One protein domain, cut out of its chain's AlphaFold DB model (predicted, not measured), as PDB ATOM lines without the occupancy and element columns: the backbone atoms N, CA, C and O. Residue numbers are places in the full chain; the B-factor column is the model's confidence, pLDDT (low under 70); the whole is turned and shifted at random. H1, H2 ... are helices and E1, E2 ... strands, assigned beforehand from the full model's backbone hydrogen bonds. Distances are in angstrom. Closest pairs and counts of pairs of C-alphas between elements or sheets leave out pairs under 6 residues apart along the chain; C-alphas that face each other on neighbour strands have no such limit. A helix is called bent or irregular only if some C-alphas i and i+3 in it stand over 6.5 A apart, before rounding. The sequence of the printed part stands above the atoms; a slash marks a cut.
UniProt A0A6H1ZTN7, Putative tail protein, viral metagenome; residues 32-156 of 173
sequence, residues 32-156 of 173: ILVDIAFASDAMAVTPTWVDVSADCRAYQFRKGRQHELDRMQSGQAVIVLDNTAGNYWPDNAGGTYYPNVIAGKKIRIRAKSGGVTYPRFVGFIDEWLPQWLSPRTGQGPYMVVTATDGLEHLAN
ATOM      1  N   ILE A  32      74.901 145.627 104.628       89.50
ATOM      2  CA  ILE A  32      75.443 146.466 105.690       89.50
ATOM      3  C   ILE A  32      75.675 147.876 105.153       89.50
ATOM      4  O   ILE A  32      76.194 148.058 104.054       89.50
ATOM      5  N   LEU A  33      75.265 148.863 105.939       93.81
ATOM      6  CA  LEU A  33      75.507 150.270 105.692       93.81
ATOM      7  C   LEU A  33      76.318 150.832 106.855       93.81
ATOM      8  O   LEU A  33      75.852 150.810 107.998       93.81
ATOM      9  N   VAL A  34      77.519 151.318 106.576       95.50
ATOM     10  CA  VAL A  34      78.371 152.013 107.539       95.50
ATOM     11  C   VAL A  34      78.470 153.457 107.095       95.50
ATOM     12  O   VAL A  34      78.910 153.736 105.984       95.50
ATOM     13  N   ASP A  35      78.062 154.374 107.966       95.94
ATOM     14  CA  ASP A  35      78.173 155.798 107.688       95.94
ATOM     15  C   ASP A  35      78.951 156.513 108.784       95.94
ATOM     16  O   ASP A  35      78.755 156.254 109.977       95.94
ATOM     17  N   ILE A  36      79.773 157.474 108.369       95.56
ATOM     18  CA  ILE A  36      80.592 158.299 109.256       95.56
ATOM     19  C   ILE A  36      80.271 159.768 109.001       95.56
ATOM     20  O   ILE A  36      80.154 160.213 107.859       95.56
ATOM     21  N   ALA A  37      80.120 160.534 110.076       95.94
ATOM     22  CA  ALA A  37      79.888 161.967 110.003       95.94
ATOM     23  C   ALA A  37      81.208 162.738 110.127       95.94
ATOM     24  O   ALA A  37      81.507 163.304 111.175       95.94
ATOM     25  N   PHE A  38      82.008 162.755 109.055       92.56
ATOM     26  CA  PHE A  38      83.314 163.429 109.038       92.56
ATOM     27  C   PHE A  38      83.198 164.945 109.251       92.56
ATOM     28  O   PHE A  38      83.868 165.510 110.110       92.56
ATOM     29  N   ALA A  39      82.324 165.613 108.497       91.38
ATOM     30  CA  ALA A  39      82.223 167.075 108.505       91.38
ATOM     31  C   ALA A  39      81.478 167.645 109.724       91.38
ATOM     32  O   ALA A  39      81.521 168.846 109.958       91.38
ATOM     33  N   SER A  40      80.773 166.809 110.489       90.94
ATOM     34  CA  SER A  40      79.967 167.261 111.625       90.94
ATOM     35  C   SER A  40      80.708 167.134 112.950       90.94
ATOM     36  O   SER A  40      81.565 166.265 113.131       90.94
ATOM     37  N   ASP A  41      80.329 167.982 113.900       87.69
ATOM     38  CA  ASP A  41      80.754 167.852 115.290       87.69
ATOM     39  C   ASP A  41      80.091 166.649 115.963       87.69
ATOM     40  O   ASP A  41      78.978 166.240 115.608       87.69
ATOM     41  N   ALA A  42      80.756 166.122 116.994       82.06
ATOM     42  CA  ALA A  42      80.287 164.978 117.768       82.06
ATOM     43  C   ALA A  42      78.830 165.168 118.224       82.06
ATOM     44  O   ALA A  42      77.976 164.319 117.983       82.06
ATOM     45  N   MET A  43      78.482 166.322 118.793       83.56
ATOM     46  CA  MET A  43      77.141 166.573 119.334       83.56
ATOM     47  C   MET A  43      76.174 167.259 118.358       83.56
ATOM     48  O   MET A  43      75.089 167.660 118.770       83.56
ATOM     49  N   ALA A  44      76.500 167.345 117.063       87.00
ATOM     50  CA  ALA A  44      75.609 167.965 116.082       87.00
ATOM     51  C   ALA A  44      74.221 167.292 116.074       87.00
ATOM     52  O   ALA A  44      74.119 166.059 115.997       87.00
ATOM     53  N   VAL A  45      73.162 168.109 116.142       85.12
ATOM     54  CA  VAL A  45      71.754 167.662 116.124       85.12
ATOM     55  C   VAL A  45      71.407 167.022 114.775       85.12
ATOM     56  O   VAL A  45      70.715 166.009 114.721       85.12
ATOM     57  N   THR A  46      71.952 167.567 113.684       90.25
ATOM     58  CA  THR A  46      71.766 167.091 112.306       90.25
ATOM     59  C   THR A  46      73.120 166.768 111.665       90.25
ATOM     60  O   THR A  46      73.666 167.600 110.939       90.25
ATOM     61  N   PRO A  47      73.705 165.591 111.945       91.69
ATOM     62  CA  PRO A  47      74.984 165.198 111.361       91.69
ATOM     63  C   PRO A  47      74.859 164.878 109.864       91.69
ATOM     64  O   PRO A  47      73.895 164.244 109.424       91.69
ATOM     65  N   THR A  48      75.866 165.279 109.089       94.62
ATOM     66  CA  THR A  48      76.027 164.954 107.670       94.62
ATOM     67  C   THR A  48      76.731 163.610 107.544       94.62
ATOM     68  O   THR A  48      77.904 163.483 107.878       94.62
ATOM     69  N   TRP A  49      76.005 162.604 107.068       94.50
ATOM     70  CA  TRP A  49      76.506 161.238 106.952       94.50
ATOM     71  C   TRP A  49      77.148 160.998 105.591       94.50
ATOM     72  O   TRP A  49      76.540 161.297 104.565       94.50
ATOM     73  N   VAL A  50      78.339 160.406 105.599       95.75
ATOM     74  CA  VAL A  50      79.013 159.888 104.409       95.75
ATOM     75  C   VAL A  50      78.965 158.368 104.461       95.75
ATOM     76  O   VAL A  50      79.344 157.780 105.473       95.75
ATOM     77  N   ASP A  51      78.494 157.752 103.381       94.50
ATOM     78  CA  ASP A  51      78.477 156.299 103.232       94.50
ATOM     79  C   ASP A  51      79.893 155.784 102.926       94.50
ATOM     80  O   ASP A  51      80.506 156.196 101.941       94.50
ATOM     81  N   VAL A  52      80.402 154.894 103.777       94.19
ATOM     82  CA  VAL A  52      81.712 154.227 103.640       94.19
ATOM     83  C   VAL A  52      81.553 152.710 103.489       94.19
ATOM     84  O   VAL A  52      82.498 151.941 103.665       94.19
ATOM     85  N   SER A  53      80.345 152.245 103.164       92.50
ATOM     86  CA  SER A  53      80.014 150.815 103.106       92.50
ATOM     87  C   SER A  53      80.805 150.046 102.057       92.50
ATOM     88  O   SER A  53      81.053 148.860 102.250       92.50
ATOM     89  N   ALA A  54      81.212 150.708 100.970       91.56
ATOM     90  CA  ALA A  54      82.024 150.101  99.915       91.56
ATOM     91  C   ALA A  54      83.416 149.673 100.414       91.56
ATOM     92  O   ALA A  54      83.948 148.669  99.947       91.56
ATOM     93  N   ASP A  55      83.959 150.393 101.398       91.25
ATOM     94  CA  ASP A  55      85.277 150.120 101.973       91.25
ATOM     95  C   ASP A  55      85.190 149.205 103.206       91.25
ATOM     96  O   ASP A  55      86.209 148.747 103.719       91.25
ATOM     97  N   CYS A  56      83.987 148.904 103.706       92.50
ATOM     98  CA  CYS A  56      83.804 148.063 104.885       92.50
ATOM     99  C   CYS A  56      84.075 146.586 104.567       92.50
ATOM    100  O   CYS A  56      83.296 145.920 103.887       92.50
ATOM    101  N   ARG A  57      85.171 146.051 105.115       90.88
ATOM    102  CA  ARG A  57      85.568 144.641 104.962       90.88
ATOM    103  C   ARG A  57      85.008 143.753 106.066       90.88
ATOM    104  O   ARG A  57      84.638 142.609 105.814       90.88
ATOM    105  N   ALA A  58      84.978 144.259 107.294       90.81
ATOM    106  CA  ALA A  58      84.448 143.537 108.443       90.81
ATOM    107  C   ALA A  58      83.884 144.511 109.473       90.81
ATOM    108  O   ALA A  58      84.353 145.640 109.607       90.81
ATOM    109  N   TYR A  59      82.891 144.057 110.230       92.62
ATOM    110  CA  TYR A  59      82.322 144.812 111.333       92.62
ATOM    111  C   TYR A  59      81.926 143.863 112.461       92.62
ATOM    112  O   TYR A  59      81.484 142.735 112.236       92.62
ATOM    113  N   GLN A  60      82.050 144.343 113.687       93.75
ATOM    114  CA  GLN A  60      81.571 143.682 114.885       93.75
ATOM    115  C   GLN A  60      81.040 144.753 115.824       93.75
ATOM    116  O   GLN A  60      81.646 145.806 115.966       93.75
ATOM    117  N   PHE A  61      79.915 144.498 116.481       93.19
ATOM    118  CA  PHE A  61      79.448 145.357 117.560       93.19
ATOM    119  C   PHE A  61      78.794 144.524 118.651       93.19
ATOM    120  O   PHE A  61      78.263 143.437 118.401       93.19
ATOM    121  N   ARG A  62      78.827 145.040 119.874       91.44
ATOM    122  CA  ARG A  62      78.141 144.480 121.037       91.44
ATOM    123  C   ARG A  62      77.398 145.612 121.726       91.44
ATOM    124  O   ARG A  62      77.927 146.707 121.852       91.44
ATOM    125  N   LYS A  63      76.160 145.351 122.140       86.69
ATOM    126  CA  LYS A  63      75.353 146.289 122.928       86.69
ATOM    127  C   LYS A  63      74.487 145.542 123.923       86.69
ATOM    128  O   LYS A  63      74.053 144.424 123.641       86.69
ATOM    129  N   GLY A  64      74.165 146.210 125.021       82.19
ATOM    130  CA  GLY A  64      73.334 145.652 126.076       82.19
ATOM    131  C   GLY A  64      74.113 144.725 127.007       82.19
ATOM    132  O   GLY A  64      75.329 144.817 127.129       82.19
ATOM    133  N   ARG A  65      73.375 143.857 127.699       81.88
ATOM    134  CA  ARG A  65      73.901 142.947 128.721       81.88
ATOM    135  C   ARG A  65      74.036 141.541 128.162       81.88
ATOM    136  O   ARG A  65      73.217 141.136 127.338       81.88
ATOM    137  N   GLN A  66      75.049 140.811 128.618       79.50
ATOM    138  CA  GLN A  66      75.234 139.413 128.238       79.50
ATOM    139  C   GLN A  66      74.315 138.495 129.054       79.50
ATOM    140  O   GLN A  66      73.697 137.593 128.487       79.50
ATOM    141  N   HIS A  67      74.168 138.774 130.350       83.75
ATOM    142  CA  HIS A  67      73.243 138.083 131.244       83.75
ATOM    143  C   HIS A  67      72.286 139.058 131.939       83.75
ATOM    144  O   HIS A  67      72.549 140.254 132.056       83.75
ATOM    145  N   GLU A  68      71.149 138.543 132.411       79.31
ATOM    146  CA  GLU A  68      70.092 139.351 133.036       79.31
ATOM    147  C   GLU A  68      70.574 140.109 134.283       79.31
ATOM    148  O   GLU A  68      70.183 141.254 134.507       79.31
ATOM    149  N   LEU A  69      71.472 139.487 135.051       88.06
ATOM    150  CA  LEU A  69      72.029 140.036 136.288       88.06
ATOM    151  C   LEU A  69      73.250 140.942 136.064       88.06
ATOM    152  O   LEU A  69      73.735 141.553 137.017       88.06
ATOM    153  N   ASP A  70      73.745 141.055 134.830       86.62
ATOM    154  CA  ASP A  70      74.915 141.881 134.544       86.62
ATOM    155  C   ASP A  70      74.572 143.371 134.589       86.62
ATOM    156  O   ASP A  70      73.440 143.817 134.357       86.62
ATOM    157  N   ARG A  71      75.597 144.186 134.843       84.06
ATOM    158  CA  ARG A  71      75.488 145.635 134.669       84.06
ATOM    159  C   ARG A  71      75.450 145.974 133.183       84.06
ATOM    160  O   ARG A  71      76.101 145.323 132.372       84.06
ATOM    161  N   MET A  72      74.702 147.017 132.826       83.44
ATOM    162  CA  MET A  72      74.797 147.579 131.479       83.44
ATOM    163  C   MET A  72      76.188 148.193 131.292       83.44
ATOM    164  O   MET A  72      76.619 148.997 132.115       83.44
ATOM    165  N   GLN A  73      76.873 147.781 130.230       85.94
ATOM    166  CA  GLN A  73      78.147 148.342 129.785       85.94
ATOM    167  C   GLN A  73      77.930 149.148 128.505       85.94
ATOM    168  O   GLN A  73      76.935 148.934 127.803       85.94
ATOM    169  N   SER A  74      78.850 150.070 128.218       90.12
ATOM    170  CA  SER A  74      78.854 150.815 126.963       90.12
ATOM    171  C   SER A  74      79.011 149.856 125.785       90.12
ATOM    172  O   SER A  74      79.806 148.911 125.804       90.12
ATOM    173  N   GLY A  75      78.171 150.043 124.774       91.31
ATOM    174  CA  GLY A  75      78.237 149.272 123.547       91.31
ATOM    175  C   GLY A  75      79.483 149.647 122.758       91.31
ATOM    176  O   GLY A  75      79.775 150.825 122.587       91.31
ATOM    177  N   GLN A  76      80.188 148.647 122.241       94.62
ATOM    178  CA  GLN A  76      81.412 148.833 121.466       94.62
ATOM    179  C   GLN A  76      81.235 148.286 120.056       94.62
ATOM    180  O   GLN A  76      80.591 147.249 119.855       94.62
ATOM    181  N   ALA A  77      81.839 148.960 119.087       95.06
ATOM    182  CA  ALA A  77      81.919 148.550 117.700       95.06
ATOM    183  C   ALA A  77      83.366 148.600 117.202       95.06
ATOM    184  O   ALA A  77      84.133 149.498 117.536       95.06
ATOM    185  N   VAL A  78      83.718 147.621 116.378       96.38
ATOM    186  CA  VAL A  78      84.991 147.522 115.670       96.38
ATOM    187  C   VAL A  78      84.673 147.350 114.195       96.38
ATOM    188  O   VAL A  78      83.929 146.440 113.819       96.38
ATOM    189  N   ILE A  79      85.211 148.225 113.356       94.94
ATOM    190  CA  ILE A  79      85.008 148.205 111.907       94.94
ATOM    191  C   ILE A  79      86.372 148.167 111.234       94.94
ATOM    192  O   ILE A  79      87.295 148.868 111.633       94.94
ATOM    193  N   VAL A  80      86.497 147.335 110.209       94.12
ATOM    194  CA  VAL A  80      87.698 147.214 109.391       94.12
ATOM    195  C   VAL A  80      87.394 147.795 108.022       94.12
ATOM    196  O   VAL A  80      86.588 147.236 107.275       94.12
ATOM    197  N   LEU A  81      88.046 148.908 107.706       92.81
ATOM    198  CA  LEU A  81      87.941 149.603 106.431       92.81
ATOM    199  C   LEU A  81      89.143 149.277 105.545       92.81
ATOM    200  O   LEU A  81      90.282 149.210 106.010       92.81
ATOM    201  N   ASP A  82      88.895 149.090 104.257       91.56
ATOM    202  CA  ASP A  82      89.929 149.138 103.235       91.56
ATOM    203  C   ASP A  82      90.519 150.548 103.176       91.56
ATOM    204  O   ASP A  82      89.789 151.536 103.132       91.56
ATOM    205  N   ASN A  83      91.844 150.652 103.186       90.50
ATOM    206  CA  ASN A  83      92.534 151.930 103.097       90.50
ATOM    207  C   ASN A  83      93.596 151.937 101.990       90.50
ATOM    208  O   ASN A  83      94.577 152.674 102.071       90.50
ATOM    209  N   THR A  84      93.409 151.134 100.940       87.44
ATOM    210  CA  THR A  84      94.264 151.132  99.736       87.44
ATOM    211  C   THR A  84      94.400 152.508  99.080       87.44
ATOM    212  O   THR A  84      95.470 152.827  98.570       87.44
ATOM    213  N   ALA A  85      93.358 153.342  99.144       85.38
ATOM    214  CA  ALA A  85      93.377 154.719  98.645       85.38
ATOM    215  C   ALA A  85      94.004 155.740  99.620       85.38
ATOM    216  O   ALA A  85      94.250 156.880  99.236       85.38
ATOM    217  N   GLY A  86      94.254 155.367 100.882       85.44
ATOM    218  CA  GLY A  86      94.812 156.269 101.898       85.44
ATOM    219  C   GLY A  86      93.843 157.341 102.421       85.44
ATOM    220  O   GLY A  86      94.288 158.307 103.041       85.44
ATOM    221  N   ASN A  87      92.536 157.198 102.185       89.00
ATOM    222  CA  ASN A  87      91.517 158.190 102.556       89.00
ATOM    223  C   ASN A  87      91.275 158.300 104.064       89.00
ATOM    224  O   ASN A  87      90.854 159.354 104.536       89.00
ATOM    225  N   TYR A  88      91.532 157.225 104.805       90.25
ATOM    226  CA  TYR A  88      91.253 157.132 106.237       90.25
ATOM    227  C   TYR A  88      92.493 157.383 107.095       90.25
ATOM    228  O   TYR A  88      92.533 156.941 108.234       90.25
ATOM    229  N   TRP A  89      93.532 158.031 106.563       87.94
ATOM    230  CA  TRP A  89      94.745 158.332 107.326       87.94
ATOM    231  C   TRP A  89      94.654 159.721 107.981       87.94
ATOM    232  O   TRP A  89      94.494 160.699 107.246       87.94
ATOM    233  N   PRO A  90      94.815 159.847 109.313       86.88
ATOM    234  CA  PRO A  90      94.789 161.148 109.987       86.88
ATOM    235  C   PRO A  90      95.858 162.121 109.478       86.88
ATOM    236  O   PRO A  90      95.575 163.299 109.296       86.88
ATOM    237  N   ASP A  91      97.056 161.616 109.174       86.06
ATOM    238  CA  ASP A  91      98.197 162.431 108.727       86.06
ATOM    239  C   ASP A  91      98.282 162.618 107.200       86.06
ATOM    240  O   ASP A  91      99.192 163.287 106.704       86.06
ATOM    241  N   ASN A  92      97.374 162.022 106.415       86.12
ATOM    242  CA  ASN A  92      97.411 162.158 104.957       86.12
ATOM    243  C   ASN A  92      96.618 163.385 104.500       86.12
ATOM    244  O   ASN A  92      95.421 163.292 104.231       86.12
ATOM    245  N   ALA A  93      97.312 164.506 104.309       85.56
ATOM    246  CA  ALA A  93      96.717 165.740 103.791       85.56
ATOM    247  C   ALA A  93      96.073 165.601 102.393       85.56
ATOM    248  O   ALA A  93      95.261 166.442 102.013       85.56
ATOM    249  N   GLY A  94      96.423 164.561 101.623       85.75
ATOM    250  CA  GLY A  94      95.821 164.266 100.318       85.75
ATOM    251  C   GLY A  94      94.587 163.358 100.370       85.75
ATOM    252  O   GLY A  94      93.974 163.119  99.331       85.75
ATOM    253  N   GLY A  95      94.228 162.823 101.541       85.50
ATOM    254  CA  GLY A  95      93.082 161.930 101.699       85.50
ATOM    255  C   GLY A  95      91.751 162.677 101.601       85.50
ATOM    256  O   GLY A  95      91.616 163.786 102.112       85.50
ATOM    257  N   THR A  96      90.733 162.054 100.999       90.88
ATOM    258  CA  THR A  96      89.408 162.683 100.805       90.88
ATOM    259  C   THR A  96      88.754 163.161 102.110       90.88
ATOM    260  O   THR A  96      88.003 164.134 102.095       90.88
ATOM    261  N   TYR A  97      89.033 162.499 103.237       90.31
ATOM    262  CA  TYR A  97      88.412 162.804 104.531       90.31
ATOM    263  C   TYR A  97      89.300 163.616 105.478       90.31
ATOM    264  O   TYR A  97      88.880 163.914 106.597       90.31
ATOM    265  N   TYR A  98      90.498 164.017 105.054       89.31
ATOM    266  CA  TYR A  98      91.357 164.911 105.828       89.31
ATOM    267  C   TYR A  98      90.729 166.316 105.934       89.31
ATOM    268  O   TYR A  98      90.122 166.783 104.968       89.31
ATOM    269  N   PRO A  99      90.839 167.029 107.072       90.44
ATOM    270  CA  PRO A  99      91.477 166.674 108.351       90.44
ATOM    271  C   PRO A  99      90.523 165.987 109.347       90.44
ATOM    272  O   PRO A  99      90.771 165.955 110.547       90.44
ATOM    273  N   ASN A 100      89.384 165.478 108.881       91.19
ATOM    274  CA  ASN A 100      88.277 165.033 109.727       91.19
ATOM    275  C   ASN A 100      88.361 163.562 110.165       91.19
ATOM    276  O   ASN A 100      87.405 163.040 110.741       91.19
ATOM    277  N   VAL A 101      89.490 162.899 109.924       90.88
ATOM    278  CA  VAL A 101      89.784 161.547 110.414       90.88
ATOM    279  C   VAL A 101      90.345 161.645 111.836       90.88
ATOM    280  O   VAL A 101      91.533 161.462 112.080       90.88
ATOM    281  N   ILE A 102      89.476 162.014 112.776       92.81
ATOM    282  CA  ILE A 102      89.813 162.210 114.191       92.81
ATOM    283  C   ILE A 102      88.840 161.446 115.093       92.81
ATOM    284  O   ILE A 102      87.755 161.044 114.660       92.81
ATOM    285  N   ALA A 103      89.230 161.244 116.351       92.44
ATOM    286  CA  ALA A 103      88.346 160.711 117.382       92.44
ATOM    287  C   ALA A 103      87.171 161.669 117.670       92.44
ATOM    288  O   ALA A 103      87.217 162.864 117.371       92.44
ATOM    289  N   GLY A 104      86.090 161.135 118.234       91.50
ATOM    290  CA  GLY A 104      84.861 161.858 118.566       91.50
ATOM    291  C   GLY A 104      83.879 162.025 117.402       91.50
ATOM    292  O   GLY A 104      82.755 162.482 117.614       91.50
ATOM    293  N   LYS A 105      84.238 161.639 116.171       93.94
ATOM    294  CA  LYS A 105      83.301 161.678 115.038       93.94
ATOM    295  C   LYS A 105      82.202 160.631 115.208       93.94
ATOM    296  O   LYS A 105      82.445 159.524 115.677       93.94
ATOM    297  N   LYS A 106      80.976 160.984 114.822       94.38
ATOM    298  CA  LYS A 106      79.828 160.073 114.891       94.38
ATOM    299  C   LYS A 106      79.933 158.990 113.823       94.38
ATOM    300  O   LYS A 106      80.217 159.281 112.660       94.38
ATOM    301  N   ILE A 107      79.596 157.769 114.209       95.19
ATOM    302  CA  ILE A 107      79.523 156.610 113.324       95.19
ATOM    303  C   ILE A 107      78.224 155.850 113.562       95.19
ATOM    304  O   ILE A 107      77.717 155.771 114.686       95.19
ATOM    305  N   ARG A 108      77.665 155.288 112.492       94.94
ATOM    306  CA  ARG A 108      76.493 154.420 112.579       94.94
ATOM    307  C   ARG A 108      76.634 153.203 111.686       94.94
ATOM    308  O   ARG A 108      77.181 153.269 110.589       94.94
ATOM    309  N   ILE A 109      76.058 152.108 112.162       95.25
ATOM    310  CA  ILE A 109      75.915 150.858 111.428       95.25
ATOM    311  C   ILE A 109      74.420 150.601 111.258       95.25
ATOM    312  O   ILE A 109      73.651 150.622 112.229       95.25
ATOM    313  N   ARG A 110      73.996 150.349 110.025       94.88
ATOM    314  CA  ARG A 110      72.612 150.051 109.651       94.88
ATOM    315  C   ARG A 110      72.590 148.807 108.771       94.88
ATOM    316  O   ARG A 110      73.548 148.530 108.066       94.88
ATOM    317  N   ALA A 111      71.504 148.051 108.808       91.94
ATOM    318  CA  ALA A 111      71.286 146.921 107.910       91.94
ATOM    319  C   ALA A 111      70.072 147.218 107.031       91.94
ATOM    320  O   ALA A 111      69.011 147.554 107.557       91.94
ATOM    321  N   LYS A 112      70.210 147.102 105.713       90.50
ATOM    322  CA  LYS A 112      69.114 147.272 104.757       90.50
ATOM    323  C   LYS A 112      68.656 145.904 104.266       90.50
ATOM    324  O   LYS A 112      69.456 145.155 103.722       90.50
ATOM    325  N   SER A 113      67.380 145.586 104.460       87.81
ATOM    326  CA  SER A 113      66.777 144.312 104.055       87.81
ATOM    327  C   SER A 113      65.356 144.560 103.562       87.81
ATOM    328  O   SER A 113      64.568 145.200 104.258       87.81
ATOM    329  N   GLY A 114      65.028 144.076 102.364       82.38
ATOM    330  CA  GLY A 114      63.699 144.244 101.761       82.38
ATOM    331  C   GLY A 114      63.306 145.712 101.570       82.38
ATOM    332  O   GLY A 114      62.163 146.082 101.803       82.38
ATOM    333  N   GLY A 115      64.275 146.580 101.252       81.31
ATOM    334  CA  GLY A 115      64.064 148.030 101.120       81.31
ATOM    335  C   GLY A 115      63.967 148.799 102.445       81.31
ATOM    336  O   GLY A 115      64.119 150.020 102.445       81.31
ATOM    337  N   VAL A 116      63.808 148.111 103.578       87.19
ATOM    338  CA  VAL A 116      63.729 148.723 104.912       87.19
ATOM    339  C   VAL A 116      65.122 148.828 105.531       87.19
ATOM    340  O   VAL A 116      65.916 147.890 105.463       87.19
ATOM    341  N   THR A 117      65.427 149.975 106.142       91.50
ATOM    342  CA  THR A 117      66.708 150.221 106.823       91.50
ATOM    343  C   THR A 117      66.539 150.134 108.334       91.50
ATOM    344  O   THR A 117      65.781 150.898 108.927       91.50
ATOM    345  N   TYR A 118      67.298 149.241 108.962       92.25
ATOM    346  CA  TYR A 118      67.281 148.994 110.397       92.25
ATOM    347  C   TYR A 118      68.544 149.566 111.053       92.25
ATOM    348  O   TYR A 118      69.650 149.162 110.682       92.25
ATOM    349  N   PRO A 119      68.430 150.466 112.044       92.62
ATOM    350  CA  PRO A 119      69.585 150.904 112.815       92.62
ATOM    351  C   PRO A 119      70.110 149.746 113.674       92.62
ATOM    352  O   PRO A 119      69.341 149.037 114.326       92.62
ATOM    353  N   ARG A 120      71.429 149.532 113.667       92.94
ATOM    354  CA  ARG A 120      72.081 148.472 114.453       92.94
ATOM    355  C   ARG A 120      72.949 149.029 115.572       92.94
ATOM    356  O   ARG A 120      72.865 148.524 116.691       92.94
ATOM    357  N   PHE A 121      73.725 150.066 115.276       94.06
ATOM    358  CA  PHE A 121      74.627 150.722 116.217       94.06
ATOM    359  C   PHE A 121      74.772 152.203 115.866       94.06
ATOM    360  O   PHE A 121      74.787 152.561 114.688       94.06
ATOM    361  N   VAL A 122      74.891 153.048 116.886       93.75
ATOM    362  CA  VAL A 122      75.251 154.462 116.764       93.75
ATOM    363  C   VAL A 122      76.204 154.776 117.906       93.75
ATOM    364  O   VAL A 122      75.910 154.439 119.053       93.75
ATOM    365  N   GLY A 123      77.314 155.427 117.590       93.94
ATOM    366  CA  GLY A 123      78.324 155.779 118.573       93.94
ATOM    367  C   GLY A 123      79.285 156.841 118.068       93.94
ATOM    368  O   GLY A 123      79.049 157.494 117.045       93.94
ATOM    369  N   PHE A 124      80.369 156.991 118.809       94.81
ATOM    370  CA  PHE A 124      81.460 157.915 118.555       94.81
ATOM    371  C   PHE A 124      82.734 157.115 118.330       94.81
ATOM    372  O   PHE A 124      82.951 156.109 118.994       94.81
ATOM    373  N   ILE A 125      83.543 157.539 117.368       95.38
ATOM    374  CA  ILE A 125      84.822 156.902 117.063       95.38
ATOM    375  C   ILE A 125      85.809 157.227 118.180       95.38
ATOM    376  O   ILE A 125      86.033 158.403 118.466       95.38
ATOM    377  N   ASP A 126      86.413 156.206 118.770       94.25
ATOM    378  CA  ASP A 126      87.416 156.360 119.823       94.25
ATOM    379  C   ASP A 126      88.815 156.460 119.217       94.25
ATOM    380  O   ASP A 126      89.591 157.341 119.580       94.25
ATOM    381  N   GLU A 127      89.124 155.591 118.250       94.31
ATOM    382  CA  GLU A 127      90.457 155.508 117.663       94.31
ATOM    383  C   GLU A 127      90.432 155.067 116.195       94.31
ATOM    384  O   GLU A 127      89.612 154.249 115.765       94.31
ATOM    385  N   TRP A 128      91.384 155.609 115.433       93.25
ATOM    386  CA  TRP A 128      91.719 155.197 114.073       93.25
ATOM    387  C   TRP A 128      93.065 154.471 114.113       93.25
ATOM    388  O   TRP A 128      94.115 155.104 114.210       93.25
ATOM    389  N   LEU A 129      93.034 153.141 114.065       91.94
ATOM    390  CA  LEU A 129      94.205 152.274 114.167       91.94
ATOM    391  C   LEU A 129      94.665 151.823 112.772       91.94
ATOM    392  O   LEU A 129      94.097 150.870 112.216       91.94
ATOM    393  N   PRO A 130      95.696 152.462 112.186       88.31
ATOM    394  CA  PRO A 130      96.268 152.001 110.934       88.31
ATOM    395  C   PRO A 130      96.888 150.620 111.113       88.31
ATOM    396  O   PRO A 130      97.677 150.386 112.030       88.31
ATOM    397  N   GLN A 131      96.561 149.703 110.210       84.44
ATOM    398  CA  GLN A 131      97.114 148.362 110.216       84.44
ATOM    399  C   GLN A 131      97.715 148.029 108.851       84.44
ATOM    400  O   GLN A 131      97.173 148.343 107.787       84.44
ATOM    401  N   TRP A 132      98.858 147.354 108.900       72.19
ATOM    402  CA  TRP A 132      99.602 146.919 107.729       72.19
ATOM    403  C   TRP A 132      99.771 145.412 107.811       72.19
ATOM    404  O   TRP A 132     100.300 144.893 108.796       72.19
ATOM    405  N   LEU A 133      99.349 144.689 106.778       63.66
ATOM    406  CA  LEU A 133      99.674 143.274 106.696       63.66
ATOM    407  C   LEU A 133     101.116 143.101 106.229       63.66
ATOM    408  O   LEU A 133     101.569 143.716 105.267       63.66
ATOM    409  N   SER A 134     101.836 142.233 106.941       51.56
ATOM    410  CA  SER A 134     103.167 141.785 106.543       51.56
ATOM    411  C   SER A 134     103.119 141.162 105.136       51.56
ATOM    412  O   SER A 134     102.115 140.533 104.787       51.56
ATOM    413  N   PRO A 135     104.200 141.264 104.338       48.94
ATOM    414  CA  PRO A 135     104.229 140.957 102.896       48.94
ATOM    415  C   PRO A 135     103.857 139.518 102.471       48.94
ATOM    416  O   PRO A 135     103.930 139.191 101.291       48.94
ATOM    417  N   ARG A 136     103.446 138.639 103.392       52.94
ATOM    418  CA  ARG A 136     103.149 137.223 103.136       52.94
ATOM    419  C   ARG A 136     101.689 136.931 102.759       52.94
ATOM    420  O   ARG A 136     101.422 135.838 102.274       52.94
ATOM    421  N   THR A 137     100.763 137.874 102.959       57.03
ATOM    422  CA  THR A 137      99.308 137.604 102.856       57.03
ATOM    423  C   THR A 137      98.599 138.382 101.736       57.03
ATOM    424  O   THR A 137      97.402 138.215 101.544       57.03
ATOM    425  N   GLY A 138      99.303 139.217 100.961       58.38
ATOM    426  CA  GLY A 138      98.743 139.846  99.749       58.38
ATOM    427  C   GLY A 138      97.562 140.806  99.970       58.38
ATOM    428  O   GLY A 138      96.842 141.111  99.024       58.38
ATOM    429  N   GLN A 139      97.338 141.282 101.196       61.44
ATOM    430  CA  GLN A 139      96.253 142.209 101.529       61.44
ATOM    431  C   GLN A 139      96.795 143.640 101.649       61.44
ATOM    432  O   GLN A 139      97.810 143.872 102.303       61.44
ATOM    433  N   GLY A 140      96.114 144.590 101.002       71.94
ATOM    434  CA  GLY A 140      96.446 146.018 101.053       71.94
ATOM    435  C   GLY A 140      96.208 146.653 102.432       71.94
ATOM    436  O   GLY A 140      95.587 146.015 103.292       71.94
ATOM    437  N   PRO A 141      96.679 147.896 102.650       85.94
ATOM    438  CA  PRO A 141      96.533 148.599 103.924       85.94
ATOM    439  C   PRO A 141      95.065 148.705 104.334       85.94
ATOM    440  O   PRO A 141      94.183 148.900 103.495       85.94
ATOM    441  N   TYR A 142      94.804 148.566 105.629       89.94
ATOM    442  CA  TYR A 142      93.463 148.649 106.193       89.94
ATOM    443  C   TYR A 142      93.475 149.501 107.457       89.94
ATOM    444  O   TYR A 142      94.506 149.698 108.102       89.94
ATOM    445  N   MET A 143      92.312 150.041 107.785       92.12
ATOM    446  CA  MET A 143      92.107 150.909 108.929       92.12
ATOM    447  C   MET A 143      91.113 150.247 109.872       92.12
ATOM    448  O   MET A 143      90.000 149.907 109.467       92.12
ATOM    449  N   VAL A 144      91.519 150.036 111.120       94.00
ATOM    450  CA  VAL A 144      90.627 149.534 112.164       94.00
ATOM    451  C   VAL A 144      90.076 150.729 112.924       94.00
ATOM    452  O   VAL A 144      90.831 151.538 113.448       94.00
ATOM    453  N   VAL A 145      88.756 150.844 112.969       95.31
ATOM    454  CA  VAL A 145      88.045 151.925 113.647       95.31
ATOM    455  C   VAL A 145      87.323 151.336 114.844       95.31
ATOM    456  O   VAL A 145      86.479 150.447 114.684       95.31
ATOM    457  N   THR A 146      87.658 151.817 116.035       96.12
ATOM    458  CA  THR A 146      86.942 151.492 117.271       96.12
ATOM    459  C   THR A 146      85.951 152.600 117.590       96.12
ATOM    460  O   THR A 146      86.206 153.777 117.326       96.12
ATOM    461  N   ALA A 147      84.783 152.226 118.095       95.44
ATOM    462  CA  ALA A 147      83.750 153.179 118.453       95.44
ATOM    463  C   ALA A 147      82.934 152.709 119.650       95.44
ATOM    464  O   ALA A 147      82.583 151.531 119.743       95.44
ATOM    465  N   THR A 148      82.538 153.655 120.491       95.00
ATOM    466  CA  THR A 148      81.734 153.406 121.684       95.00
ATOM    467  C   THR A 148      80.415 154.174 121.614       95.00
ATOM    468  O   THR A 148      80.312 155.237 120.997       95.00
ATOM    469  N   ASP A 149      79.347 153.600 122.163       93.19
ATOM    470  CA  ASP A 149      78.024 154.219 122.158       93.19
ATOM    471  C   ASP A 149      77.898 155.397 123.141       93.19
ATOM    472  O   ASP A 149      78.803 155.747 123.901       93.19
ATOM    473  N   GLY A 150      76.734 156.048 123.115       88.81
ATOM    474  CA  GLY A 150      76.473 157.221 123.948       88.81
ATOM    475  C   GLY A 150      76.454 156.953 125.456       88.81
ATOM    476  O   GLY A 150      76.474 157.922 126.214       88.81
ATOM    477  N   LEU A 151      76.426 155.693 125.913       89.12
ATOM    478  CA  LEU A 151      76.451 155.394 127.346       89.12
ATOM    479  C   LEU A 151      77.803 155.765 127.961       89.12
ATOM    480  O   LEU A 151      77.835 156.258 129.084       89.12
ATOM    481  N   GLU A 152      78.893 155.598 127.211       87.75
ATOM    482  CA  GLU A 152      80.230 156.025 127.636       87.75
ATOM    483  C   GLU A 152      80.304 157.543 127.780       87.75
ATOM    484  O   GLU A 152      80.755 158.071 128.794       87.75
ATOM    485  N   HIS A 153      79.781 158.263 126.788       86.44
ATOM    486  CA  HIS A 153      79.761 159.717 126.826       86.44
ATOM    487  C   HIS A 153      78.904 160.234 127.988       86.44
ATOM    488  O   HIS A 153      79.306 161.169 128.675       86.44
ATOM    489  N   LEU A 154      77.764 159.590 128.261       86.31
ATOM    490  CA  LEU A 154      76.928 159.902 129.420       86.31
ATOM    491  C   LEU A 154      77.660 159.619 130.738       86.31
ATOM    492  O   LEU A 154      77.617 160.451 131.639       86.31
ATOM    493  N   ALA A 155      78.345 158.478 130.843       86.88
ATOM    494  CA  ALA A 155      79.116 158.109 132.028       86.88
ATOM    495  C   ALA A 155      80.266 159.089 132.307       86.88
ATOM    496  O   ALA A 155      80.580 159.348 133.468       86.88
ATOM    497  N   ASN A 156      80.860 159.656 131.256       85.81
ATOM    498  CA  ASN A 156      81.939 160.637 131.355       85.81
ATOM    499  C   ASN A 156      81.447 162.099 131.404       85.81
ATOM    500  O   ASN A 156      82.250 163.029 131.470       85.81
TER     501      ASN A 156
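AT A GLANCE: This is residues 32 to 156 of the 173 residues of the protein "Putative tail protein" of viral metagenome (UniProt A0A6H1ZTN7). One antiparallel sheet of six strands is curled like part of a barrel and folded back on itself, so that E1 and E4 face E6, E3 and E2, with the long, bent strand E5 as the hinge between the two leaves. The small helix H1 only grazes this sheet, and residues 66 to 71, in the E2 to E3 hairpin's link, stick out from the body. The printed part has 125 residues, with six named strands and one named helix that follow along the chain as E1, E2, E3, E4, E5, E6, H1, and the sheet's order is E1, E4, E5, E6, E3, E2. The class is mostly strand, though under half of the residues are in named elements. The whole is compact, with a radius of gyration of the C-alphas of 15.3 A and spans of 46 by 37 by 35 A.

HOW THE PARTS SIT: The hinge of the folded sheet is E5, residues 116 to 131, which bends by 88 degrees at residue 126. On one side of it is E4, residues 106 to 113, its hairpin partner, with N 109 and O 121 within hydrogen-bond range at 2.9 A. The edge strand E1, residues 32 to 37, is the antiparallel neighbour of E4, with an angle of 156 degrees between their N-to-C directions, and N 35 and O 108 are within hydrogen-bond range at 3.0 A. On the other side of E5 is E6, residues 142 to 149, also its hairpin partner, with N 129 and O 144 2.8 A apart; E4, E5 and E6 form a meander, each strand the antiparallel neighbour of the one before. E3, residues 76 to 82, is the next neighbour, with N 79 and O 145 2.9 A apart. E3, E4, E5 and E6 form a Greek key, a meander of three with the first strand beside the fourth. The other edge strand is E2, residues 56 to 62, a hairpin with E3, with N 60 and O 78 2.8 A apart. The closest C-alphas of E1 and E2, those of Val 34 and Cys 56, are 7.2 A apart. H1, residues 150 to 155, grazes the sheet with residues 150 to 153; the C-alphas of Gly 123 and Gly 150, the closest of E5 and H1, are 5.9 A apart. In H1 every O i to N i+4 pair is within hydrogen-bond range.

IN THESE COORDINATES: E1 begins at C-alpha 32, (75.443, 146.466, 105.690). From first to last C-alpha, E5 measures 33.8 A, E4 23.2 A, E6 22.9 A and E3 20.1 A. E5 begins at C-alpha 116, (63.729, 148.723, 104.912). H1 ends at C-alpha 155, (79.116, 158.109, 132.028).

THE WHOLE: The two C-alphas farthest apart, those of Leu 69 and Gly 94, are 49.5 A apart. The printed part has no cut. The links E1 to E2, E2 to E3 and E3 to E4 are long, and residues 35 to 36 of E1 pair antiparallel with residues 50 to 51. The mean pLDDT of the printed part is 88.2, and residues 133 to 139 are under 70.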